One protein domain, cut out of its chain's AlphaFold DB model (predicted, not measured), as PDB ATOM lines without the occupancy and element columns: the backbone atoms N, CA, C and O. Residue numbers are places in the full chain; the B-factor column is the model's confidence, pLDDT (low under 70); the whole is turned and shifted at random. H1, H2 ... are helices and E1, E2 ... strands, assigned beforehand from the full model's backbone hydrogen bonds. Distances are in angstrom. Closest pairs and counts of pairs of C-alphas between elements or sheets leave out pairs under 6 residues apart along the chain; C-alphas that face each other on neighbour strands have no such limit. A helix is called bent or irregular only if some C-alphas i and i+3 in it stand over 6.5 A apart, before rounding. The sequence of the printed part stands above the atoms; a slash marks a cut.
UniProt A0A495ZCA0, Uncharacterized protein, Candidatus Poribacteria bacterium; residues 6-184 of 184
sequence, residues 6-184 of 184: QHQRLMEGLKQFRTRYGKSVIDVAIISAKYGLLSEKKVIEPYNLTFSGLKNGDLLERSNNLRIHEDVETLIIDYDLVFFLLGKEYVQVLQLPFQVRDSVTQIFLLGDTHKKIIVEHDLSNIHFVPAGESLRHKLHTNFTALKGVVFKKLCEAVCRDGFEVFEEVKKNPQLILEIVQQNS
ATOM      1  N   GLN A   6     236.836 256.253 155.076       95.19
ATOM      2  CA  GLN A   6     235.387 256.485 155.052       95.19
ATOM      3  C   GLN A   6     234.898 256.873 153.654       95.19
ATOM      4  O   GLN A   6     233.949 256.286 153.143       95.19
ATOM      5  N   HIS A   7     235.557 257.860 153.040       94.44
ATOM      6  CA  HIS A   7     235.176 258.378 151.733       94.44
ATOM      7  C   HIS A   7     235.375 257.316 150.652       94.44
ATOM      8  O   HIS A   7     234.485 257.106 149.842       94.44
ATOM      9  N   GLN A   8     236.490 256.583 150.675       95.25
ATOM     10  CA  GLN A   8     236.725 255.496 149.721       95.25
ATOM     11  C   GLN A   8     235.613 254.438 149.773       95.25
ATOM     12  O   GLN A   8     235.054 254.090 148.736       95.25
ATOM     13  N   ARG A   9     235.229 253.983 150.975       97.19
ATOM     14  CA  ARG A   9     234.157 252.985 151.142       97.19
ATOM     15  C   ARG A   9     232.790 253.519 150.730       97.19
ATOM     16  O   ARG A   9     232.072 252.822 150.022       97.19
ATOM     17  N   LEU A  10     232.473 254.763 151.091       96.81
ATOM     18  CA  LEU A  10     231.270 255.449 150.618       96.81
ATOM     19  C   LEU A  10     231.210 255.453 149.082       96.81
ATOM     20  O   LEU A  10     230.222 255.014 148.497       96.81
ATOM     21  N   MET A  11     232.290 255.885 148.427       95.81
ATOM     22  CA  MET A  11     232.353 255.983 146.968       95.81
ATOM     23  C   MET A  11     232.276 254.618 146.272       95.81
ATOM     24  O   MET A  11     231.688 254.523 145.196       95.81
ATOM     25  N   GLU A  12     232.806 253.548 146.875       96.12
ATOM     26  CA  GLU A  12     232.631 252.174 146.377       96.12
ATOM     27  C   GLU A  12     231.150 251.760 146.334       96.12
ATOM     28  O   GLU A  12     230.705 251.193 145.334       96.12
ATOM     29  N   GLY A  13     230.383 252.056 147.389       96.19
ATOM     30  CA  GLY A  13     228.941 251.781 147.431       96.19
ATOM     31  C   GLY A  13     228.160 252.629 146.433       96.19
ATOM     32  O   GLY A  13     227.391 252.108 145.624       96.19
ATOM     33  N   LEU A  14     228.438 253.934 146.417       95.94
ATOM     34  CA  LEU A  14     227.801 254.879 145.499       95.94
ATOM     35  C   LEU A  14     228.074 254.558 144.034       95.94
ATOM     36  O   LEU A  14     227.202 254.763 143.196       95.94
ATOM     37  N   LYS A  15     229.260 254.039 143.703       95.69
ATOM     38  CA  LYS A  15     229.575 253.610 142.337       95.69
ATOM     39  C   LYS A  15     228.618 252.510 141.871       95.69
ATOM     40  O   LYS A  15     228.093 252.605 140.763       95.69
ATOM     41  N   GLN A  16     228.387 251.491 142.699       93.12
ATOM     42  CA  GLN A  16     227.462 250.398 142.375       93.12
ATOM     43  C   GLN A  16     226.028 250.925 142.249       93.12
ATOM     44  O   GLN A  16     225.371 250.712 141.231       93.12
ATOM     45  N   PHE A  17     225.602 251.721 143.227       95.19
ATOM     46  CA  PHE A  17     224.270 252.310 143.264       95.19
ATOM     47  C   PHE A  17     223.975 253.207 142.054       95.19
ATOM     48  O   PHE A  17     222.985 253.009 141.352       95.19
ATOM     49  N   ARG A  18     224.886 254.133 141.732       96.19
ATOM     50  CA  ARG A  18     224.762 255.038 140.577       96.19
ATOM     51  C   ARG A  18     224.842 254.313 139.235       96.19
ATOM     52  O   ARG A  18     224.308 254.814 138.251       96.19
ATOM     53  N   THR A  19     225.496 253.151 139.176       95.56
ATOM     54  CA  THR A  19     225.495 252.303 137.970       95.56
ATOM     55  C   THR A  19     224.107 251.715 137.715       95.56
ATOM     56  O   THR A  19     223.702 251.602 136.564       95.56
ATOM     57  N   ARG A  20     223.366 251.378 138.778       95.12
ATOM     58  CA  ARG A  20     222.027 250.786 138.678       95.12
ATOM     59  C   ARG A  20     220.910 251.819 138.510       95.12
ATOM     60  O   ARG A  20     220.038 251.615 137.676       95.12
ATOM     61  N   TYR A  21     220.937 252.904 139.284       95.00
ATOM     62  CA  TYR A  21     219.823 253.861 139.381       95.00
ATOM     63  C   TYR A  21     220.122 255.240 138.764       95.00
ATOM     64  O   TYR A  21     219.266 256.119 138.757       95.00
ATOM     65  N   GLY A  22     221.322 255.441 138.212       94.19
ATOM     66  CA  GLY A  22     221.736 256.695 137.581       94.19
ATOM     67  C   GLY A  22     222.534 257.617 138.504       94.19
ATOM     68  O   GLY A  22     222.634 257.418 139.708       94.19
ATOM     69  N   LYS A  23     223.172 258.644 137.931       89.81
ATOM     70  CA  LYS A  23     224.123 259.502 138.665       89.81
ATOM     71  C   LYS A  23     223.466 260.556 139.561       89.81
ATOM     72  O   LYS A  23     224.132 261.025 140.474       89.81
ATOM     73  N   SER A  24     222.219 260.933 139.282       88.69
ATOM     74  CA  SER A  24     221.480 262.003 139.971       88.69
ATOM     75  C   SER A  24     220.577 261.506 141.100       88.69
ATOM     76  O   SER A  24     219.836 262.289 141.668       88.69
ATOM     77  N   VAL A  25     220.597 260.205 141.401       92.19
ATOM     78  CA  VAL A  25     219.741 259.604 142.437       92.19
ATOM     79  C   VAL A  25     220.230 259.909 143.858       92.19
ATOM     80  O   VAL A  25     219.493 259.745 144.820       92.19
ATOM     81  N   ILE A  26     221.502 260.290 144.004       94.69
ATOM     82  CA  ILE A  26     222.102 260.599 145.297       94.69
ATOM     83  C   ILE A  26     223.240 261.598 145.145       94.69
ATOM     84  O   ILE A  26     224.184 261.391 144.365       94.69
ATOM     85  N   ASP A  27     223.171 262.641 145.959       95.56
ATOM     86  CA  ASP A  27     224.186 263.673 146.060       95.56
ATOM     87  C   ASP A  27     225.066 263.467 147.292       95.56
ATOM     88  O   ASP A  27     224.654 262.920 148.316       95.56
ATOM     89  N   VAL A  28     226.324 263.889 147.173       96.00
ATOM     90  CA  VAL A  28     227.289 263.869 148.272       96.00
ATOM     91  C   VAL A  28     227.752 265.293 148.531       96.00
ATOM     92  O   VAL A  28     228.263 265.972 147.635       96.00
ATOM     93  N   ALA A  29     227.617 265.714 149.782       96.44
ATOM     94  CA  ALA A  29     228.172 266.956 150.288       96.44
ATOM     95  C   ALA A  29     229.239 266.672 151.350       96.44
ATOM     96  O   ALA A  29     229.222 265.643 152.030       96.44
ATOM     97  N   ILE A  30     230.210 267.574 151.460       95.50
ATOM     98  CA  ILE A  30     231.374 267.429 152.328       95.50
ATOM     99  C   ILE A  30     231.518 268.690 153.164       95.50
ATOM    100  O   ILE A  30     231.629 269.789 152.627       95.50
ATOM    101  N   ILE A  31     231.568 268.514 154.481       95.25
ATOM    102  CA  ILE A  31     231.850 269.599 155.417       95.25
ATOM    103  C   ILE A  31     233.362 269.738 155.557       95.25
ATOM    104  O   ILE A  31     234.066 268.791 155.912       95.25
ATOM    105  N   SER A  32     233.860 270.934 155.278       93.56
ATOM    106  CA  SER A  32     235.266 271.297 155.297       93.56
ATOM    107  C   SER A  32     235.537 272.341 156.370       93.56
ATOM    108  O   SER A  32     234.946 273.417 156.372       93.56
ATOM    109  N   ALA A  33     236.543 272.083 157.207       92.38
ATOM    110  CA  ALA A  33     237.017 273.053 158.192       92.38
ATOM    111  C   ALA A  33     237.646 274.320 157.585       92.38
ATOM    112  O   ALA A  33     237.934 275.255 158.326       92.38
ATOM    113  N   LYS A  34     237.890 274.346 156.267       93.06
ATOM    114  CA  LYS A  34     238.436 275.504 155.544       93.06
ATOM    115  C   LYS A  34     237.402 276.183 154.650       93.06
ATOM    116  O   LYS A  34     237.448 277.397 154.505       93.06
ATOM    117  N   TYR A  35     236.530 275.405 154.015       94.12
ATOM    118  CA  TYR A  35     235.672 275.900 152.938       94.12
ATOM    119  C   TYR A  35     234.171 275.816 153.239       94.12
ATOM    120  O   TYR A  35     233.383 276.089 152.340       94.12
ATOM    121  N   GLY A  36     233.774 275.413 154.449       95.88
ATOM    122  CA  GLY A  36     232.366 275.226 154.793       95.88
ATOM    123  C   GLY A  36     231.780 274.012 154.076       95.88
ATOM    124  O   GLY A  36     232.384 272.937 154.096       95.88
ATOM    125  N   LEU A  37     230.622 274.164 153.435       96.56
ATOM    126  CA  LEU A  37     229.973 273.089 152.688       96.56
ATOM    127  C   LEU A  37     230.478 273.008 151.237       96.56
ATOM    128  O   LEU A  37     230.580 273.998 150.511       96.56
ATOM    129  N   LEU A  38     230.798 271.797 150.787       95.06
ATOM    130  CA  LEU A  38     231.292 271.523 149.440       95.06
ATOM    131  C   LEU A  38     230.446 270.447 148.768       95.06
ATOM    132  O   LEU A  38     230.143 269.427 149.380       95.06
ATOM    133  N   SER A  39     230.147 270.621 147.482       91.88
ATOM    134  CA  SER A  39     229.631 269.525 146.660       91.88
ATOM    135  C   SER A  39     230.748 268.542 146.299       91.88
ATOM    136  O   SER A  39     231.918 268.919 146.200       91.88
ATOM    137  N   GLU A  40     230.389 267.283 146.035       87.06
ATOM    138  CA  GLU A  40     231.318 266.216 145.622       87.06
ATOM    139  C   GLU A  40     232.253 266.618 144.467       87.06
ATOM    140  O   GLU A  40     233.409 266.204 144.416       87.06
ATOM    141  N   LYS A  41     231.740 267.421 143.528       83.25
ATOM    142  CA  LYS A  41     232.426 267.794 142.281       83.25
ATOM    143  C   LYS A  41     233.326 269.021 142.429       83.25
ATOM    144  O   LYS A  41     234.045 269.353 141.487       83.25
ATOM    145  N   LYS A  42     233.279 269.720 143.568       86.06
ATOM    146  CA  LYS A  42     234.053 270.945 143.771       86.06
ATOM    147  C   LYS A  42     235.535 270.604 143.924       86.06
ATOM    148  O   LYS A  42     235.952 269.995 144.908       86.06
ATOM    149  N   VAL A  43     236.331 271.011 142.937       81.44
ATOM    150  CA  VAL A  43     237.794 270.952 143.008       81.44
ATOM    151  C   VAL A  43     238.255 272.049 143.962       81.44
ATOM    152  O   VAL A  43     237.884 273.211 143.803       81.44
ATOM    153  N   ILE A  44     239.029 271.672 144.972       85.94
ATOM    154  CA  ILE A  44     239.644 272.595 145.925       85.94
ATOM    155  C   ILE A  44     241.155 272.334 146.000       85.94
ATOM    156  O   ILE A  44     241.646 271.285 145.585       85.94
ATOM    157  N   GLU A  45     241.900 273.288 146.546       82.88
ATOM    158  CA  GLU A  45     243.326 273.098 146.827       82.88
ATOM    159  C   GLU A  45     243.529 272.152 148.023       82.88
ATOM    160  O   GLU A  45     242.747 272.231 148.988       82.88
ATOM    161  N   PRO A  46     244.572 271.296 148.012       79.56
ATOM    162  CA  PRO A  46     244.950 270.491 149.168       79.56
ATOM    163  C   PRO A  46     245.116 271.349 150.424       79.56
ATOM    164  O   PRO A  46     245.663 272.452 150.392       79.56
ATOM    165  N   TYR A  47     244.639 270.840 151.553       82.00
ATOM    166  CA  TYR A  47     244.747 271.526 152.833       82.00
ATOM    167  C   TYR A  47     244.786 270.510 153.975       82.00
ATOM    168  O   TYR A  47     244.298 269.390 153.839       82.00
ATOM    169  N   ASN A  48     245.347 270.919 155.110       80.38
ATOM    170  CA  ASN A  48     245.365 270.122 156.332       80.38
ATOM    171  C   ASN A  48     244.774 270.943 157.483       80.38
ATOM    172  O   ASN A  48     245.493 271.469 158.327       80.38
ATOM    173  N   LEU A  49     243.453 271.129 157.451       85.19
ATOM    174  CA  LEU A  49     242.695 271.819 158.493       85.19
ATOM    175  C   LEU A  49     241.554 270.906 158.940       85.19
ATOM    176  O   LEU A  49     240.869 270.311 158.110       85.19
ATOM    177  N   THR A  50     241.343 270.804 160.246       88.44
ATOM    178  CA  THR A  50     240.300 269.962 160.837       88.44
ATOM    179  C   THR A  50     239.617 270.692 161.989       88.44
ATOM    180  O   THR A  50     240.208 271.587 162.595       88.44
ATOM    181  N   PHE A  51     238.373 270.314 162.283       89.12
ATOM    182  CA  PHE A  51     237.698 270.702 163.524       89.12
ATOM    183  C   PHE A  51     238.174 269.880 164.728       89.12
ATOM    184  O   PHE A  51     238.004 270.303 165.868       89.12
ATOM    185  N   SER A  52     238.778 268.712 164.492       87.06
ATOM    186  CA  SER A  52     239.250 267.825 165.557       87.06
ATOM    187  C   SER A  52     240.279 268.520 166.448       87.06
ATOM    188  O   SER A  52     241.281 269.038 165.960       87.06
ATOM    189  N   GLY A  53     240.039 268.493 167.759       85.94
ATOM    190  CA  GLY A  53     240.929 269.087 168.759       85.94
ATOM    191  C   GLY A  53     240.744 270.589 168.995       85.94
ATOM    192  O   GLY A  53     241.388 271.123 169.896       85.94
ATOM    193  N   LEU A  54     239.864 271.268 168.249       87.69
ATOM    194  CA  LEU A  54     239.474 272.641 168.574       87.69
ATOM    195  C   LEU A  54     238.645 272.679 169.863       87.69
ATOM    196  O   LEU A  54     237.908 271.741 170.176       87.69
ATOM    197  N   LYS A  55     238.742 273.786 170.605       91.12
ATOM    198  CA  LYS A  55     237.825 274.054 171.719       91.12
ATOM    199  C   LYS A  55     236.438 274.381 171.166       91.12
ATOM    200  O   LYS A  55     236.321 274.900 170.061       91.12
ATOM    201  N   ASN A  56     235.394 274.142 171.962       88.81
ATOM    202  CA  ASN A  56     234.011 274.385 171.531       88.81
ATOM    203  C   ASN A  56     233.781 275.825 171.029       88.81
ATOM    204  O   ASN A  56     233.105 275.997 170.025       88.81
ATOM    205  N   GLY A  57     234.368 276.841 171.679       91.69
ATOM    206  CA  GLY A  57     234.260 278.238 171.232       91.69
ATOM    207  C   GLY A  57     234.827 278.449 169.824       91.69
ATOM    208  O   GLY A  57     234.106 278.891 168.937       91.69
ATOM    209  N   ASP A  58     236.077 278.030 169.600       92.69
ATOM    210  CA  ASP A  58     236.762 278.151 168.304       92.69
ATOM    211  C   ASP A  58     236.050 277.355 167.196       92.69
ATOM    212  O   ASP A  58     236.030 277.755 166.031       92.69
ATOM    213  N   LEU A  59     235.478 276.201 167.556       93.62
ATOM    214  CA  LEU A  59     234.712 275.349 166.652       93.62
ATOM    215  C   LEU A  59     233.441 276.058 166.169       93.62
ATOM    216  O   LEU A  59     233.179 276.066 164.966       93.62
ATOM    217  N   LEU A  60     232.682 276.669 167.084       93.88
ATOM    218  CA  LEU A  60     231.452 277.393 166.757       93.88
ATOM    219  C   LEU A  60     231.740 278.690 166.000       93.88
ATOM    220  O   LEU A  60     231.114 278.943 164.976       93.88
ATOM    221  N   GLU A  61     232.733 279.470 166.435       95.88
ATOM    222  CA  GLU A  61     233.155 280.684 165.729       95.88
ATOM    223  C   GLU A  61     233.548 280.363 164.282       95.88
ATOM    224  O   GLU A  61     233.083 281.003 163.336       95.88
ATOM    225  N   ARG A  62     234.353 279.311 164.088       95.25
ATOM    226  CA  ARG A  62     234.733 278.867 162.747       95.25
ATOM    227  C   ARG A  62     233.535 278.383 161.939       95.25
ATOM    228  O   ARG A  62     233.479 278.681 160.749       95.25
ATOM    229  N   SER A  63     232.612 277.645 162.553       95.81
ATOM    230  CA  SER A  63     231.397 277.189 161.877       95.81
ATOM    231  C   SER A  63     230.569 278.362 161.349       95.81
ATOM    232  O   SER A  63     230.221 278.379 160.169       95.81
ATOM    233  N   ASN A  64     230.354 279.376 162.191       96.88
ATOM    234  CA  ASN A  64     229.590 280.578 161.858       96.88
ATOM    235  C   ASN A  64     230.259 281.392 160.746       96.88
ATOM    236  O   ASN A  64     229.608 281.782 159.780       96.88
ATOM    237  N   ASN A  65     231.580 281.576 160.820       97.19
ATOM    238  CA  ASN A  65     232.337 282.259 159.767       97.19
ATOM    239  C   ASN A  65     232.254 281.533 158.413       97.19
ATOM    240  O   ASN A  65     232.338 282.166 157.362       97.19
ATOM    241  N   LEU A  66     232.095 280.207 158.434       97.31
ATOM    242  CA  LEU A  66     231.940 279.365 157.247       97.31
ATOM    243  C   LEU A  66     230.478 279.116 156.854       97.31
ATOM    244  O   LEU A  66     230.265 278.438 155.853       97.31
ATOM    245  N   ARG A  67     229.506 279.636 157.617       97.81
ATOM    246  CA  ARG A  67     228.058 279.496 157.377       97.81
ATOM    247  C   ARG A  67     227.595 278.043 157.205       97.81
ATOM    248  O   ARG A  67     226.747 277.734 156.372       97.81
ATOM    249  N   ILE A  68     228.201 277.117 157.956       97.94
ATOM    250  CA  ILE A  68     227.962 275.674 157.769       97.94
ATOM    251  C   ILE A  68     226.513 275.304 158.079       97.94
ATOM    252  O   ILE A  68     225.944 274.478 157.372       97.94
ATOM    253  N   HIS A  69     225.935 275.885 159.130       97.69
ATOM    254  CA  HIS A  69     224.561 275.593 159.525       97.69
ATOM    255  C   HIS A  69     223.584 275.993 158.414       97.69
ATOM    256  O   HIS A  69     222.826 275.156 157.931       97.69
ATOM    257  N   GLU A  70     223.675 277.238 157.951       97.81
ATOM    258  CA  GLU A  70     222.783 277.818 156.950       97.81
ATOM    259  C   GLU A  70     222.920 277.124 155.591       97.81
ATOM    260  O   GLU A  70     221.919 276.846 154.926       97.81
ATOM    261  N   ASP A  71     224.151 276.811 155.179       98.00
ATOM    262  CA  ASP A  71     224.408 276.141 153.906       98.00
ATOM    263  C   ASP A  71     223.891 274.692 153.920       98.00
ATOM    264  O   ASP A  71     223.353 274.218 152.917       98.00
ATOM    265  N   VAL A  72     224.033 273.976 155.046       98.06
ATOM    266  CA  VAL A  72     223.499 272.610 155.186       98.06
ATOM    267  C   VAL A  72     221.978 272.639 155.239       98.06
ATOM    268  O   VAL A  72     221.357 271.873 154.508       98.06
ATOM    269  N   GLU A  73     221.380 273.524 156.036       97.44
ATOM    270  CA  GLU A  73     219.925 273.685 156.128       97.44
ATOM    271  C   GLU A  73     219.301 273.970 154.756       97.44
ATOM    272  O   GLU A  73     218.360 273.289 154.341       97.44
ATOM    273  N   THR A  74     219.889 274.912 154.013       97.31
ATOM    274  CA  THR A  74     219.452 275.264 152.655       97.31
ATOM    275  C   THR A  74     219.583 274.083 151.698       97.31
ATOM    276  O   THR A  74     218.723 273.892 150.846       97.31
ATOM    277  N   LEU A  75     220.645 273.281 151.819       96.81
ATOM    278  CA  LEU A  75     220.839 272.121 150.953       96.81
ATOM    279  C   LEU A  75     219.806 271.026 151.234       96.81
ATOM    280  O   LEU A  75     219.250 270.454 150.301       96.81
ATOM    281  N   ILE A  76     219.582 270.683 152.503       96.94
ATOM    282  CA  ILE A  76     218.837 269.467 152.849       96.94
ATOM    283  C   ILE A  76     217.318 269.609 152.677       96.94
ATOM    284  O   ILE A  76     216.626 268.593 152.666       96.94
ATOM    285  N   ILE A  77     216.791 270.830 152.517       95.56
ATOM    286  CA  ILE A  77     215.346 271.075 152.363       95.56
ATOM    287  C   ILE A  77     214.744 270.377 151.133       95.56
ATOM    288  O   ILE A  77     213.570 269.996 151.155       95.56
ATOM    289  N   ASP A  78     215.548 270.174 150.088       94.50
ATOM    290  CA  ASP A  78     215.139 269.553 148.824       94.50
ATOM    291  C   ASP A  78     215.191 268.018 148.851       94.50
ATOM    292  O   ASP A  78     214.810 267.367 147.878       94.50
ATOM    293  N   TYR A  79     215.623 267.430 149.967       96.56
ATOM    294  CA  TYR A  79     215.723 265.987 150.152       96.56
ATOM    295  C   TYR A  79     214.676 265.499 151.146       96.56
ATOM    296  O   TYR A  79     214.162 266.240 151.978       96.56
ATOM    297  N   ASP A  80     214.369 264.215 151.075       96.25
ATOM    298  CA  ASP A  80     213.449 263.527 151.972       96.25
ATOM    299  C   ASP A  80     214.164 262.522 152.892       96.25
ATOM    300  O   ASP A  80     213.625 262.144 153.933       96.25
ATOM    301  N   LEU A  81     215.388 262.122 152.535       97.81
ATOM    302  CA  LEU A  81     216.259 261.249 153.315       97.81
ATOM    303  C   LEU A  81     217.713 261.732 153.238       97.81
ATOM    304  O   LEU A  81     218.309 261.799 152.164       97.81
ATOM    305  N   VAL A  82     218.310 262.029 154.392       98.25
ATOM    306  CA  VAL A  82     219.664 262.588 154.498       98.25
ATOM    307  C   VAL A  82     220.493 261.783 155.486       98.25
ATOM    308  O   VAL A  82     220.088 261.564 156.625       98.25
ATOM    309  N   PHE A  83     221.694 261.380 155.073       98.38
ATOM    310  CA  PHE A  83     222.635 260.652 155.922       98.38
ATOM    311  C   PHE A  83     223.826 261.534 156.304       98.38
ATOM    312  O   PHE A  83     224.577 261.998 155.446       98.38
ATOM    313  N   PHE A  84     224.068 261.685 157.603       97.81
ATOM    314  CA  PHE A  84     225.217 262.393 158.157       97.81
ATOM    315  C   PHE A  84     226.281 261.400 158.633       97.81
ATOM    316  O   PHE A  84     226.203 260.810 159.714       97.81
ATOM    317  N   LEU A  85     227.330 261.236 157.823       96.56
ATOM    318  CA  LEU A  85     228.485 260.386 158.120       96.56
ATOM    319  C   LEU A  85     229.600 261.206 158.800       96.56
ATOM    320  O   LEU A  85     230.713 261.307 158.286       96.56
ATOM    321  N   LEU A  86     229.309 261.833 159.941       93.69
ATOM    322  CA  LEU A  86     230.171 262.865 160.546       93.69
ATOM    323  C   LEU A  86     230.731 262.455 161.907       93.69
ATOM    324  O   LEU A  86     230.073 261.748 162.660       93.69
ATOM    325  N   GLY A  87     231.958 262.866 162.237       91.25
ATOM    326  CA  GLY A  87     232.508 262.758 163.601       91.25
ATOM    327  C   GLY A  87     231.851 263.747 164.572       91.25
ATOM    328  O   GLY A  87     231.160 264.659 164.129       91.25
ATOM    329  N   LYS A  88     232.085 263.599 165.885       90.75
ATOM    330  CA  LYS A  88     231.419 264.423 166.914       90.75
ATOM    331  C   LYS A  88     231.618 265.929 166.689       90.75
ATOM    332  O   LYS A  88     230.638 266.661 166.701       90.75
ATOM    333  N   GLU A  89     232.840 266.376 166.386       92.81
ATOM    334  CA  GLU A  89     233.136 267.798 166.166       92.81
ATOM    335  C   GLU A  89     232.421 268.322 164.917       92.81
ATOM    336  O   GLU A  89     231.928 269.443 164.894       92.81
ATOM    337  N   TYR A  90     232.299 267.478 163.892       94.31
ATOM    338  CA  TYR A  90     231.590 267.821 162.663       94.31
ATOM    339  C   TYR A  90     230.067 267.837 162.836       94.31
ATOM    340  O   TYR A  90     229.390 268.501 162.064       94.31
ATOM    341  N   VAL A  91     229.516 267.133 163.827       94.62
ATOM    342  CA  VAL A  91     228.101 267.286 164.200       94.62
ATOM    343  C   VAL A  91     227.898 268.556 165.016       94.62
ATOM    344  O   VAL A  91     226.931 269.268 164.787       94.62
ATOM    345  N   GLN A  92     228.823 268.891 165.918       93.31
ATOM    346  CA  GLN A  92     228.728 270.119 166.714       93.31
ATOM    347  C   GLN A  92     228.706 271.382 165.843       93.31
ATOM    348  O   GLN A  92     227.938 272.295 166.133       93.31
ATOM    349  N   VAL A  93     229.485 271.431 164.752       95.44
ATOM    350  CA  VAL A  93     229.458 272.586 163.830       95.44
ATOM    351  C   VAL A  93     228.127 272.734 163.092       95.44
ATOM    352  O   VAL A  93     227.840 273.832 162.626       95.44
ATOM    353  N   LEU A  94     227.308 271.678 163.000       95.75
ATOM    354  CA  LEU A  94     225.984 271.778 162.385       95.75
ATOM    355  C   LEU A  94     225.025 272.632 163.200       95.75
ATOM    356  O   LEU A  94     224.060 273.113 162.626       95.75
ATOM    357  N   GLN A  95     225.271 272.801 164.504       94.38
ATOM    358  CA  GLN A  95     224.423 273.610 165.385       94.38
ATOM    359  C   GLN A  95     222.942 273.219 165.257       94.38
ATOM    360  O   GLN A  95     222.091 274.044 164.953       94.38
ATOM    361  N   LEU A  96     222.658 271.925 165.426       94.19
ATOM    362  CA  LEU A  96     221.300 271.385 165.367       94.19
ATOM    363  C   LEU A  96     220.363 272.091 166.376       94.19
ATOM    364  O   LEU A  96     220.831 272.551 167.421       94.19
ATOM    365  N   PRO A  97     219.042 272.128 166.114       94.44
ATOM    366  CA  PRO A  97     218.345 271.526 164.972       94.44
ATOM    367  C   PRO A  97     218.296 272.441 163.738       94.44
ATOM    368  O   PRO A  97     218.339 273.661 163.861       94.44
ATOM    369  N   PHE A  98     218.137 271.842 162.556       95.06
ATOM    370  CA  PHE A  98     217.798 272.578 161.333       95.06
ATOM    371  C   PHE A  98     216.295 272.872 161.264       95.06
ATOM    372  O   PHE A  98     215.471 272.048 161.666       95.06
ATOM    373  N   GLN A  99     215.940 274.016 160.690       93.69
ATOM    374  CA  GLN A  99     214.579 274.451 160.392       93.69
ATOM    375  C   GLN A  99     214.112 273.876 159.048       93.69
ATOM    376  O   GLN A  99     213.992 274.573 158.040       93.69
ATOM    377  N   VAL A 100     213.853 272.568 159.025       93.75
ATOM    378  CA  VAL A 100     213.416 271.833 157.825       93.75
ATOM    379  C   VAL A 100     212.086 271.128 158.058       93.75
ATOM    380  O   VAL A 100     211.638 270.975 159.190       93.75
ATOM    381  N   ARG A 101     211.434 270.691 156.975       92.88
ATOM    382  CA  ARG A 101     210.159 269.962 157.057       92.88
ATOM    383  C   ARG A 101     210.333 268.655 157.841       92.88
ATOM    384  O   ARG A 101     211.312 267.939 157.638       92.88
ATOM    385  N   ASP A 102     209.320 268.270 158.612       91.00
ATOM    386  CA  ASP A 102     209.297 266.982 159.329       91.00
ATOM    387  C   ASP A 102     209.392 265.767 158.392       91.00
ATOM    388  O   ASP A 102     209.801 264.685 158.802       91.00
ATOM    389  N   SER A 103     209.059 265.939 157.108       92.75
ATOM    390  CA  SER A 103     209.206 264.897 156.090       92.75
ATOM    391  C   SER A 103     210.658 264.617 155.682       92.75
ATOM    392  O   SER A 103     210.882 263.681 154.916       92.75
ATOM    393  N   VAL A 104     211.624 265.434 156.123       96.56
ATOM    394  CA  VAL A 104     213.058 265.228 155.880       96.56
ATOM    395  C   VAL A 104     213.627 264.336 156.979       96.56
ATOM    396  O   VAL A 104     213.939 264.813 158.072       96.56
ATOM    397  N   THR A 105     213.789 263.045 156.694       97.50
ATOM    398  CA  THR A 105     214.405 262.095 157.627       97.50
ATOM    399  C   THR A 105     215.920 262.290 157.652       97.50
ATOM    400  O   THR A 105     216.606 262.083 156.651       97.50
ATOM    401  N   GLN A 106     216.466 262.641 158.811       97.62
ATOM    402  CA  GLN A 106     217.885 262.928 159.015       97.62
ATOM    403  C   GLN A 106     218.524 261.828 159.866       97.62
ATOM    404  O   GLN A 106     218.193 261.661 161.038       97.62
ATOM    405  N   ILE A 107     219.457 261.068 159.296       97.88
ATOM    406  CA  ILE A 107     220.080 259.906 159.939       97.88
ATOM    407  C   ILE A 107     221.549 260.193 160.240       97.88
ATOM    408  O   ILE A 107     222.383 260.308 159.342       97.88
ATOM    409  N   PHE A 108     221.895 260.235 161.522       97.38
ATOM    410  CA  PHE A 108     223.248 260.460 162.016       97.38
ATOM    411  C   PHE A 108     223.934 259.141 162.372       97.38
ATOM    412  O   PHE A 108     223.592 258.502 163.370       97.38
ATOM    413  N   LEU A 109     224.955 258.764 161.595       96.06
ATOM    414  CA  LEU A 109     225.836 257.638 161.921       96.06
ATOM    415  C   LEU A 109     226.921 258.106 162.897       96.06
ATOM    416  O   LEU A 109     227.918 258.727 162.501       96.06
ATOM    417  N   LEU A 110     226.755 257.799 164.183       92.44
ATOM    418  CA  LEU A 110     227.617 258.302 165.258       92.44
ATOM    419  C   LEU A 110     228.006 257.207 166.248       92.44
ATOM    420  O   LEU A 110     227.276 256.247 166.452       92.44
ATOM    421  N   GLY A 111     229.169 257.360 166.884       89.81
ATOM    422  CA  GLY A 111     229.564 256.471 167.977       89.81
ATOM    423  C   GLY A 111     228.613 256.606 169.169       89.81
ATOM    424  O   GLY A 111     228.106 257.699 169.434       89.81
ATOM    425  N   ASP A 112     228.399 255.513 169.903       84.81
ATOM    426  CA  ASP A 112     227.419 255.408 170.997       84.81
ATOM    427  C   ASP A 112     227.568 256.495 172.071       84.81
ATOM    428  O   ASP A 112     226.586 257.040 172.574       84.81
ATOM    429  N   THR A 113     228.808 256.882 172.365       86.19
ATOM    430  CA  THR A 113     229.153 257.920 173.347       86.19
ATOM    431  C   THR A 113     228.670 259.321 172.964       86.19
ATOM    432  O   THR A 113     228.660 260.217 173.807       86.19
ATOM    433  N   HIS A 114     228.259 259.529 171.711       86.00
ATOM    434  CA  HIS A 114     227.834 260.821 171.171       86.00
ATOM    435  C   HIS A 114     226.332 260.901 170.891       86.00
ATOM    436  O   HIS A 114     225.868 261.913 170.371       86.00
ATOM    437  N   LYS A 115     225.558 259.884 171.293       87.19
ATOM    438  CA  LYS A 115     224.093 259.851 171.145       87.19
ATOM    439  C   LYS A 115     223.401 261.094 171.719       87.19
ATOM    440  O   LYS A 115     222.425 261.561 171.140       87.19
ATOM    441  N   LYS A 116     223.916 261.639 172.831       87.44
ATOM    442  CA  LYS A 116     223.337 262.811 173.512       87.44
ATOM    443  C   LYS A 116     223.210 264.040 172.608       87.44
ATOM    444  O   LYS A 116     222.177 264.684 172.645       87.44
ATOM    445  N   ILE A 117     224.188 264.256 171.724       85.81
ATOM    446  CA  ILE A 117     224.204 265.378 170.767       85.81
ATOM    447  C   ILE A 117     222.957 265.371 169.869       85.81
ATOM    448  O   ILE A 117     222.542 266.410 169.386       85.81
ATOM    449  N   ILE A 118     222.370 264.195 169.629       87.12
ATOM    450  CA  ILE A 118     221.197 264.045 168.770       87.12
ATOM    451  C   ILE A 118     219.907 263.986 169.588       87.12
ATOM    452  O   ILE A 118     218.940 264.669 169.269       87.12
ATOM    453  N   VAL A 119     219.881 263.171 170.646       80.56
ATOM    454  CA  VAL A 119     218.641 262.916 171.400       80.56
ATOM    455  C   VAL A 119     218.166 264.098 172.241       80.56
ATOM    456  O   VAL A 119     217.007 264.115 172.630       80.56
ATOM    457  N   GLU A 120     219.028 265.079 172.517       80.69
ATOM    458  CA  GLU A 120     218.652 266.300 173.243       80.69
ATOM    459  C   GLU A 120     217.647 267.170 172.474       80.69
ATOM    460  O   GLU A 120     216.966 267.986 173.088       80.69
ATOM    461  N   HIS A 121     217.517 266.987 171.157       76.31
ATOM    462  CA  HIS A 121     216.594 267.772 170.338       76.31
ATOM    463  C   HIS A 121     215.151 267.247 170.347       76.31
ATOM    464  O   HIS A 121     214.254 268.008 170.009       76.31
ATOM    465  N   ASP A 122     214.925 265.981 170.725       76.44
ATOM    466  CA  ASP A 122     213.600 265.328 170.771       76.44
ATOM    467  C   ASP A 122     212.728 265.549 169.509       76.44
ATOM    468  O   ASP A 122     211.510 265.694 169.576       76.44
ATOM    469  N   LEU A 123     213.365 265.597 168.330       83.38
ATOM    470  CA  LEU A 123     212.689 265.767 167.041       83.38
ATOM    471  C   LEU A 123     212.478 264.419 166.351       83.38
ATOM    472  O   LEU A 123     213.411 263.629 166.199       83.38
ATOM    473  N   SER A 124     211.252 264.177 165.886       86.38
ATOM    474  CA  SER A 124     210.830 262.900 165.295       86.38
ATOM    475  C   SER A 124     211.516 262.565 163.971       86.38
ATOM    476  O   SER A 124     211.571 261.392 163.613       86.38
ATOM    477  N   ASN A 125     212.040 263.568 163.262       93.19
ATOM    478  CA  ASN A 125     212.713 263.434 161.973       93.19
ATOM    479  C   ASN A 125     214.249 263.400 162.082       93.19
ATOM    480  O   ASN A 125     214.928 263.291 161.060       93.19
ATOM    481  N   ILE A 126     214.812 263.474 163.296       95.06
ATOM    482  CA  ILE A 126     216.253 263.359 163.545       95.06
ATOM    483  C   ILE A 126     216.541 262.047 164.273       95.06
ATOM    484  O   ILE A 126     216.094 261.803 165.391       95.06
ATOM    485  N   HIS A 127     217.366 261.203 163.661       95.12
ATOM    486  CA  HIS A 127     217.621 259.855 164.142       95.12
ATOM    487  C   HIS A 127     219.106 259.596 164.345       95.12
ATOM    488  O   HIS A 127     219.935 259.798 163.461       95.12
ATOM    489  N   PHE A 128     219.439 259.060 165.513       95.25
ATOM    490  CA  PHE A 128     220.755 258.507 165.798       95.25
ATOM    491  C   PHE A 128     220.790 257.022 165.424       95.25
ATOM    492  O   PHE A 128     219.957 256.247 165.899       95.25
ATOM    493  N   VAL A 129     221.788 256.608 164.644       95.81
ATOM    494  CA  VAL A 129     222.075 255.196 164.362       95.81
ATOM    495  C   VAL A 129     223.504 254.880 164.826       95.81
ATOM    496  O   VAL A 129     224.456 255.536 164.382       95.81
ATOM    497  N   PRO A 130     223.686 253.898 165.731       94.25
ATOM    498  CA  PRO A 130     224.976 253.636 166.352       94.25
ATOM    499  C   PRO A 130     225.983 253.054 165.357       94.25
ATOM    500  O   PRO A 130     225.807 251.972 164.802       94.25
ATOM    501  N   ALA A 131     227.094 253.763 165.184       93.12
ATOM    502  CA  ALA A 131     228.260 253.367 164.405       93.12
ATOM    503  C   ALA A 131     229.494 253.313 165.322       93.12
ATOM    504  O   ALA A 131     230.439 254.092 165.169       93.12
ATOM    505  N   GLY A 132     229.446 252.417 166.312       92.00
ATOM    506  CA  GLY A 132     230.491 252.215 167.317       92.00
ATOM    507  C   GLY A 132     231.158 250.837 167.275       92.00
ATOM    508  O   GLY A 132     231.137 250.137 166.261       92.00
ATOM    509  N   GLU A 133     231.769 250.453 168.398       92.50
ATOM    510  CA  GLU A 133     232.648 249.276 168.528       92.50
ATOM    511  C   GLU A 133     231.949 247.961 168.149       92.50
ATOM    512  O   GLU A 133     232.498 247.157 167.396       92.50
ATOM    513  N   SER A 134     230.707 247.762 168.606       91.81
ATOM    514  CA  SER A 134     229.936 246.545 168.309       91.81
ATOM    515  C   SER A 134     229.735 246.356 166.802       91.81
ATOM    516  O   SER A 134     230.047 245.298 166.253       91.81
ATOM    517  N   LEU A 135     229.301 247.410 166.102       93.94
ATOM    518  CA  LEU A 135     229.103 247.359 164.654       93.94
ATOM    519  C   LEU A 135     230.436 247.215 163.908       93.94
ATOM    520  O   LEU A 135     230.522 246.467 162.938       93.94
ATOM    521  N   ARG A 136     231.499 247.868 164.393       95.12
ATOM    522  CA  ARG A 136     232.854 247.732 163.846       95.12
ATOM    523  C   ARG A 136     233.329 246.280 163.832       95.12
ATOM    524  O   ARG A 136     233.846 245.829 162.810       95.12
ATOM    525  N   HIS A 137     233.158 245.568 164.948       93.69
ATOM    526  CA  HIS A 137     233.536 244.158 165.053       93.69
ATOM    527  C   HIS A 137     232.742 243.283 164.090       93.69
ATOM    528  O   HIS A 137     233.342 242.496 163.365       93.69
ATOM    529  N   LYS A 138     231.418 243.464 164.043       94.62
ATOM    530  CA  LYS A 138     230.539 242.693 163.152       94.62
ATOM    531  C   LYS A 138     230.848 242.912 161.672       94.62
ATOM    532  O   LYS A 138     230.739 241.986 160.883       94.62
ATOM    533  N   LEU A 139     231.235 244.129 161.295       94.94
ATOM    534  CA  LEU A 139     231.550 244.479 159.908       94.94
ATOM    535  C   LEU A 139     233.034 244.302 159.553       94.94
ATOM    536  O   LEU A 139     233.442 244.730 158.473       94.94
ATOM    537  N   HIS A 140     233.839 243.723 160.454       94.12
ATOM    538  CA  HIS A 140     235.271 243.463 160.260       94.12
ATOM    539  C   HIS A 140     236.037 244.661 159.673       94.12
ATOM    540  O   HIS A 140     236.826 244.540 158.736       94.12
ATOM    541  N   THR A 141     235.777 245.853 160.213       95.25
ATOM    542  CA  THR A 141     236.334 247.112 159.704       95.25
ATOM    543  C   THR A 141     237.043 247.904 160.803       95.25
ATOM    544  O   THR A 141     237.136 247.463 161.943       95.25
ATOM    545  N   ASN A 142     237.579 249.077 160.477       94.00
ATOM    546  CA  ASN A 142     238.146 250.005 161.457       94.00
ATOM    547  C   ASN A 142     237.239 251.233 161.629       94.00
ATOM    548  O   ASN A 142     236.376 251.504 160.795       94.00
ATOM    549  N   PHE A 143     237.442 252.000 162.702       92.19
ATOM    550  CA  PHE A 143     236.615 253.176 163.000       92.19
ATOM    551  C   PHE A 143     236.617 254.225 161.887       92.19
ATOM    552  O   PHE A 143     235.570 254.791 161.578       92.19
ATOM    553  N   THR A 144     237.769 254.451 161.253       91.44
ATOM    554  CA  THR A 144     237.916 255.426 160.166       91.44
ATOM    555  C   THR A 144     237.123 255.028 158.923       91.44
ATOM    556  O   THR A 144     236.713 255.896 158.165       91.44
ATOM    557  N   ALA A 145     236.900 253.737 158.685       95.69
ATOM    558  CA  ALA A 145     236.150 253.237 157.536       95.69
ATOM    559  C   ALA A 145     234.670 252.956 157.850       95.69
ATOM    560  O   ALA A 145     233.850 252.959 156.931       95.69
ATOM    561  N   LEU A 146     234.325 252.736 159.123       96.50
ATOM    562  CA  LEU A 146     233.053 252.161 159.574       96.50
ATOM    563  C   LEU A 146     231.817 252.783 158.923       96.50
ATOM    564  O   LEU A 146     231.034 252.070 158.310       96.50
ATOM    565  N   LYS A 147     231.652 254.106 158.998       96.75
ATOM    566  CA  LYS A 147     230.457 254.781 158.454       96.75
ATOM    567  C   LYS A 147     230.351 254.630 156.938       96.75
ATOM    568  O   LYS A 147     229.262 254.446 156.410       96.75
ATOM    569  N   GLY A 148     231.494 254.654 156.251       97.31
ATOM    570  CA  GLY A 148     231.564 254.407 154.815       97.31
ATOM    571  C   GLY A 148     231.220 252.960 154.465       97.31
ATOM    572  O   GLY A 148     230.529 252.730 153.481       97.31
ATOM    573  N   VAL A 149     231.645 251.988 155.284       97.75
ATOM    574  CA  VAL A 149     231.273 250.570 155.121       97.75
ATOM    575  C   VAL A 149     229.784 250.344 155.376       97.75
ATOM    576  O   VAL A 149     229.151 249.637 154.601       97.75
ATOM    577  N   VAL A 150     229.215 250.964 156.414       97.81
ATOM    578  CA  VAL A 150     227.772 250.912 156.704       97.81
ATOM    579  C   VAL A 150     226.980 251.409 155.498       97.81
ATOM    580  O   VAL A 150     226.127 250.692 154.984       97.81
ATOM    581  N   PHE A 151     227.311 252.598 154.989       97.88
ATOM    582  CA  PHE A 151     226.603 253.159 153.841       97.88
ATOM    583  C   PHE A 151     226.809 252.336 152.565       97.88
ATOM    584  O   PHE A 151     225.865 252.106 151.816       97.88
ATOM    585  N   LYS A 152     228.024 251.818 152.342       97.88
ATOM    586  CA  LYS A 152     228.309 250.905 151.230       97.88
ATOM    587  C   LYS A 152     227.405 249.674 151.260       97.88
ATOM    588  O   LYS A 152     226.778 249.372 150.250       97.88
ATOM    589  N   LYS A 153     227.318 248.996 152.405       97.56
ATOM    590  CA  LYS A 153     226.490 247.794 152.564       97.56
ATOM    591  C   LYS A 153     225.000 248.093 152.421       97.56
ATOM    592  O   LYS A 153     224.269 247.249 151.908       97.56
ATOM    593  N   LEU A 154     224.563 249.288 152.822       97.81
ATOM    594  CA  LEU A 154     223.205 249.758 152.567       97.81
ATOM    595  C   LEU A 154     222.957 249.944 151.061       97.81
ATOM    596  O   LEU A 154     221.980 249.413 150.546       97.81
ATOM    597  N   CYS A 155     223.865 250.592 150.322       97.44
ATOM    598  CA  CYS A 155     223.771 250.674 148.859       97.44
ATOM    599  C   CYS A 155     223.736 249.292 148.187       97.44
ATOM    600  O   CYS A 155     222.999 249.104 147.222       97.44
ATOM    601  N   GLU A 156     224.526 248.335 148.677       96.81
ATOM    602  CA  GLU A 156     224.539 246.955 148.174       96.81
ATOM    603  C   GLU A 156     223.191 246.258 148.402       96.81
ATOM    604  O   GLU A 156     222.674 245.635 147.475       96.81
ATOM    605  N   ALA A 157     222.579 246.434 149.578       97.19
ATOM    606  CA  ALA A 157     221.227 245.943 149.851       97.19
ATOM    607  C   ALA A 157     220.196 246.566 148.902       97.19
ATOM    608  O   ALA A 157     219.445 245.844 148.262       97.19
ATOM    609  N   VAL A 158     220.228 247.887 148.701       96.88
ATOM    610  CA  VAL A 158     219.316 248.579 147.770       96.88
ATOM    611  C   VAL A 158     219.512 248.106 146.317       96.88
ATOM    612  O   VAL A 158     218.575 248.048 145.516       96.88
ATOM    613  N   CYS A 159     220.741 247.750 145.934       95.69
ATOM    614  CA  CYS A 159     221.009 247.190 144.608       95.69
ATOM    615  C   CYS A 159     220.470 245.765 144.444       95.69
ATOM    616  O   CYS A 159     220.064 245.411 143.336       95.69
ATOM    617  N   ARG A 160     220.488 244.965 145.515       95.19
ATOM    618  CA  ARG A 160     220.012 243.579 145.526       95.19
ATOM    619  C   ARG A 160     218.491 243.489 145.657       95.19
ATOM    620  O   ARG A 160     217.869 242.788 144.866       95.19
ATOM    621  N   ASP A 161     217.928 244.198 146.628       95.94
ATOM    622  CA  ASP A 161     216.565 243.989 147.123       95.94
ATOM    623  C   ASP A 161     215.565 245.030 146.595       95.94
ATOM    624  O   ASP A 161     214.363 244.797 146.654       95.94
ATOM    625  N   GLY A 162     216.042 246.143 146.023       95.62
ATOM    626  CA  GLY A 162     215.196 247.197 145.451       95.62
ATOM    627  C   GLY A 162     215.337 248.546 146.154       95.62
ATOM    628  O   GLY A 162     215.959 248.659 147.212       95.62
ATOM    629  N   PHE A 163     214.783 249.593 145.536       94.44
ATOM    630  CA  PHE A 163     214.842 250.964 146.063       94.44
ATOM    631  C   PHE A 163     214.034 251.117 147.362       94.44
ATOM    632  O   PHE A 163     214.347 251.958 148.202       94.44
ATOM    633  N   GLU A 164     213.050 250.243 147.561       96.12
ATOM    634  CA  GLU A 164     212.171 250.152 148.724       96.12
ATOM    635  C   GLU A 164     212.946 250.038 150.044       96.12
ATOM    636  O   GLU A 164     212.483 250.543 151.063       96.12
ATOM    637  N   VAL A 165     214.165 249.486 150.026       97.19
ATOM    638  CA  VAL A 165     215.053 249.448 151.199       97.19
ATOM    639  C   VAL A 165     215.301 250.852 151.770       97.19
ATOM    640  O   VAL A 165     215.340 251.026 152.989       97.19
ATOM    641  N   PHE A 166     215.446 251.881 150.926       96.94
ATOM    642  CA  PHE A 166     215.577 253.256 151.417       96.94
ATOM    643  C   PHE A 166     214.267 253.810 151.975       96.94
ATOM    644  O   PHE A 166     214.306 254.508 152.986       96.94
ATOM    645  N   GLU A 167     213.119 253.458 151.394       96.75
ATOM    646  CA  GLU A 167     211.806 253.841 151.931       96.75
ATOM    647  C   GLU A 167     211.540 253.209 153.303       96.75
ATOM    648  O   GLU A 167     210.947 253.833 154.187       96.75
ATOM    649  N   GLU A 168     212.004 251.978 153.514       97.69
ATOM    650  CA  GLU A 168     211.948 251.302 154.810       97.69
ATOM    651  C   GLU A 168     212.887 251.955 155.826       97.69
ATOM    652  O   GLU A 168     212.458 252.262 156.939       97.69
ATOM    653  N   VAL A 169     214.134 252.248 155.442       97.88
ATOM    654  CA  VAL A 169     215.096 252.958 156.303       97.88
ATOM    655  C   VAL A 169     214.608 254.361 156.658       97.88
ATOM    656  O   VAL A 169     214.783 254.794 157.794       97.88
ATOM    657  N   LYS A 170     213.951 255.063 155.734       97.00
ATOM    658  CA  LYS A 170     213.351 256.378 155.986       97.00
ATOM    659  C   LYS A 170     212.280 256.322 157.081       97.00
ATOM    660  O   LYS A 170     212.203 257.221 157.912       97.00
ATOM    661  N   LYS A 171     211.480 255.250 157.110       96.00
ATOM    662  CA  LYS A 171     210.434 255.023 158.126       96.00
ATOM    663  C   LYS A 171     210.992 254.462 159.434       96.00
ATOM    664  O   LYS A 171     210.468 254.767 160.502       96.00
ATOM    665  N   ASN A 172     212.030 253.630 159.357       96.56
ATOM    666  CA  ASN A 172     212.672 252.999 160.505       96.56
ATOM    667  C   ASN A 172     214.209 252.986 160.357       96.56
ATOM    668  O   ASN A 172     214.792 251.969 159.968       96.56
ATOM    669  N   PRO A 173     214.899 254.080 160.730       96.88
ATOM    670  CA  PRO A 173     216.350 254.205 160.557       96.88
ATOM    671  C   PRO A 173     217.194 253.141 161.263       96.88
ATOM    672  O   PRO A 173     218.319 252.872 160.844       96.88
ATOM    673  N   GLN A 174     216.675 252.503 162.319       95.81
ATOM    674  CA  GLN A 174     217.407 251.441 163.022       95.81
ATOM    675  C   GLN A 174     217.577 250.175 162.171       95.81
ATOM    676  O   GLN A 174     218.528 249.424 162.398       95.81
ATOM    677  N   LEU A 175     216.732 249.981 161.149       97.06
ATOM    678  CA  LEU A 175     216.805 248.849 160.221       97.06
ATOM    679  C   LEU A 175     218.166 248.759 159.510       97.06
ATOM    680  O   LEU A 175     218.611 247.668 159.158       97.06
ATOM    681  N   ILE A 176     218.884 249.885 159.381       97.69
ATOM    682  CA  ILE A 176     220.256 249.917 158.856       97.69
ATOM    683  C   ILE A 176     221.140 248.890 159.568       97.69
ATOM    684  O   ILE A 176     221.932 248.219 158.911       97.69
ATOM    685  N   LEU A 177     221.014 248.746 160.893       96.31
ATOM    686  CA  LEU A 177     221.853 247.835 161.670       96.31
ATOM    687  C   LEU A 177     221.658 246.380 161.245       96.31
ATOM    688  O   LEU A 177     222.636 245.636 161.193       96.31
ATOM    689  N   GLU A 178     220.428 245.984 160.939       95.44
ATOM    690  CA  GLU A 178     220.088 244.632 160.497       95.44
ATOM    691  C   GLU A 178     220.554 244.403 159.056       95.44
ATOM    692  O   GLU A 178     221.291 243.450 158.791       95.44
ATOM    693  N   ILE A 179     220.226 245.338 158.156       96.06
ATOM    694  CA  ILE A 179     220.563 245.275 156.726       96.06
ATOM    695  C   ILE A 179     222.067 245.077 156.517       96.06
ATOM    696  O   ILE A 179     222.499 244.200 155.767       96.06
ATOM    697  N   VAL A 180     222.901 245.876 157.192       95.19
ATOM    698  CA  VAL A 180     224.352 245.824 156.958       95.19
ATOM    699  C   VAL A 180     225.003 244.572 157.548       95.19
ATOM    700  O   VAL A 180     226.093 244.196 157.124       95.19
ATOM    701  N   GLN A 181     224.356 243.899 158.499       89.69
ATOM    702  CA  GLN A 181     224.872 242.657 159.078       89.69
ATOM    703  C   GLN A 181     224.570 241.444 158.192       89.69
ATOM    704  O   GLN A 181     225.429 240.576 158.084       89.69
ATOM    705  N   GLN A 182     223.431 241.421 157.496       78.06
ATOM    706  CA  GLN A 182     223.045 240.334 156.579       78.06
ATOM    707  C   GLN A 182     223.969 240.209 155.351       78.06
ATOM    708  O   GLN A 182     224.027 239.159 154.719       78.06
ATOM    709  N   ASN A 183     224.719 241.268 155.035       60.38
ATOM    710  CA  ASN A 183     225.633 241.345 153.891       60.38
ATOM    711  C   ASN A 183     227.096 241.051 154.267       60.38
ATOM    712  O   ASN A 183     227.998 241.553 153.587       60.38
ATOM    713  N   SER A 184     227.357 240.394 155.403       51.69
ATOM    714  CA  SER A 184     228.709 240.190 155.962       51.69
ATOM    715  C   SER A 184     229.211 238.768 155.806       51.69
ATOM    716  O   SER A 184     228.391 237.841 155.947       51.69
TER     717      SER A 184
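AT A GLANCE: This is residues 6 to 184 of the 184 residues of an uncharacterized protein of Candidatus Poribacteria bacterium (UniProt A0A495ZCA0). A small parallel sheet, E3 E4 E5, lies near the middle of a rounded domain; to one side of it is a cluster of helices, in which H1 and H7 run side by side and H8 and H9 join H7, and the short helix H5 covers the opposite face from H8. Beyond the sheet from that cluster, H3 packs on the hairpin E1 E2, and H2 lies far out near one end of the longest axis, reached from the hairpin by the long link of residues 40 to 55. The printed part has 179 residues, with nine named helices and five named strands in the order H1 E1 E2 H2 H3 E3 H4 E4 H5 E5 H6 H7 H8 H9, and its class is mixed, helices and strands. The whole is compact, with a radius of gyration of the C-alphas of 15.9 A and spans of 44 by 35 by 34 A.

IN THESE COORDINATES: H1 is residues 6 to 21, 22.2 A from its first C-alpha, at (235.387, 256.485, 155.052), to its last. E1, residues 29 to 32, and E2, residues 36 to 39, follow. H2 is residues 56 to 65, 14.3 A long, and H3 is residues 68 to 76. E3 is residues 81 to 84, with C-alpha 81 at (216.259, 261.249, 153.315), and H4 is residues 88 to 92. E4, residues 105 to 110, is 15.7 A long; H5 is residues 116 to 119 and E5 is residues 126 to 130, 13.4 A long. H6 is residues 133 to 138. H7, residues 143 to 161, is 27.2 A long and irregular, with C-alphas 144 and 147 7.7 A apart. H8 is residues 164 to 171, and H9, residues 175 to 182, ends with C-alpha 182 at (223.045, 240.334, 156.579).

HOW THE PARTS SIT: H1 touches H7, the hub, at a shallow tilt of 12 degrees, the same way; the closest C-alphas are those of Gly 13 and Lys 152, 3.9 A apart. H7 touches H9 with residues 150 to 157 alone, about perpendicular at 86 degrees, the closest C-alphas being Lys 153 and Val 180 at 5.3 A. H7 and H8 touch only at the corner, Val 158 to Val 165 at 5.5 A between C-alphas. H8 and H9 only just touch, and only at the corner, with 3 pairs of C-alphas within 8 A; so do H6 and H7. H7 only grazes the sheet E3 E4 E5, with residues 146 to 151. In that sheet E4 is the inner strand, parallel to E3 at 21 degrees, with N 82 and O 105 2.8 A apart, and to E5 at 30 degrees, with N 127 and O 106 2.8 A apart. E3, H4, E4 and E4, H5, E5 are strand-helix-strand units, parallel neighbour strands with a helix between, and both crossovers are right-handed. H5 lies over E5 at a height over the sheet of 8.5 A, on the opposite face from H8, whose height is 9.8 A. H4 and H9 only just are on the sheet, each with 5 pairs of C-alphas within 10 A, and only graze it. E1 and E2 form a hairpin, antiparallel at 149 degrees, with N 30 and O 38 2.8 A apart. The closest C-alphas of E2 and H3 are those of Gly 36 and Ile 68, 5.3 A apart. H2 and H4 only just touch, with 3 pairs of C-alphas within 8 A, the closest being Leu 59 and Glu 89 at 7.7 A. H1 and H2 are apart. Every O i to N i+4 pair is within hydrogen-bond range in H2, H3, H4, H6 and H8; H1 has 11 of 12, H7 13 of 15 and H9 3 of 4, and H5 is too short for such a pair, with its one O i to N i+3 pair within range.

THE WHOLE: The two C-alphas farthest apart are those of Gly 57 and Asp 161, at 45.5 A. The printed part has no cut and ends at Ser 184, the chain's last residue. The links E2 to H2, of 16 residues, and H4 to E4, of 12, are long. The mean pLDDT of the printed part is 93.0, and residues 183 to 184 are under 70.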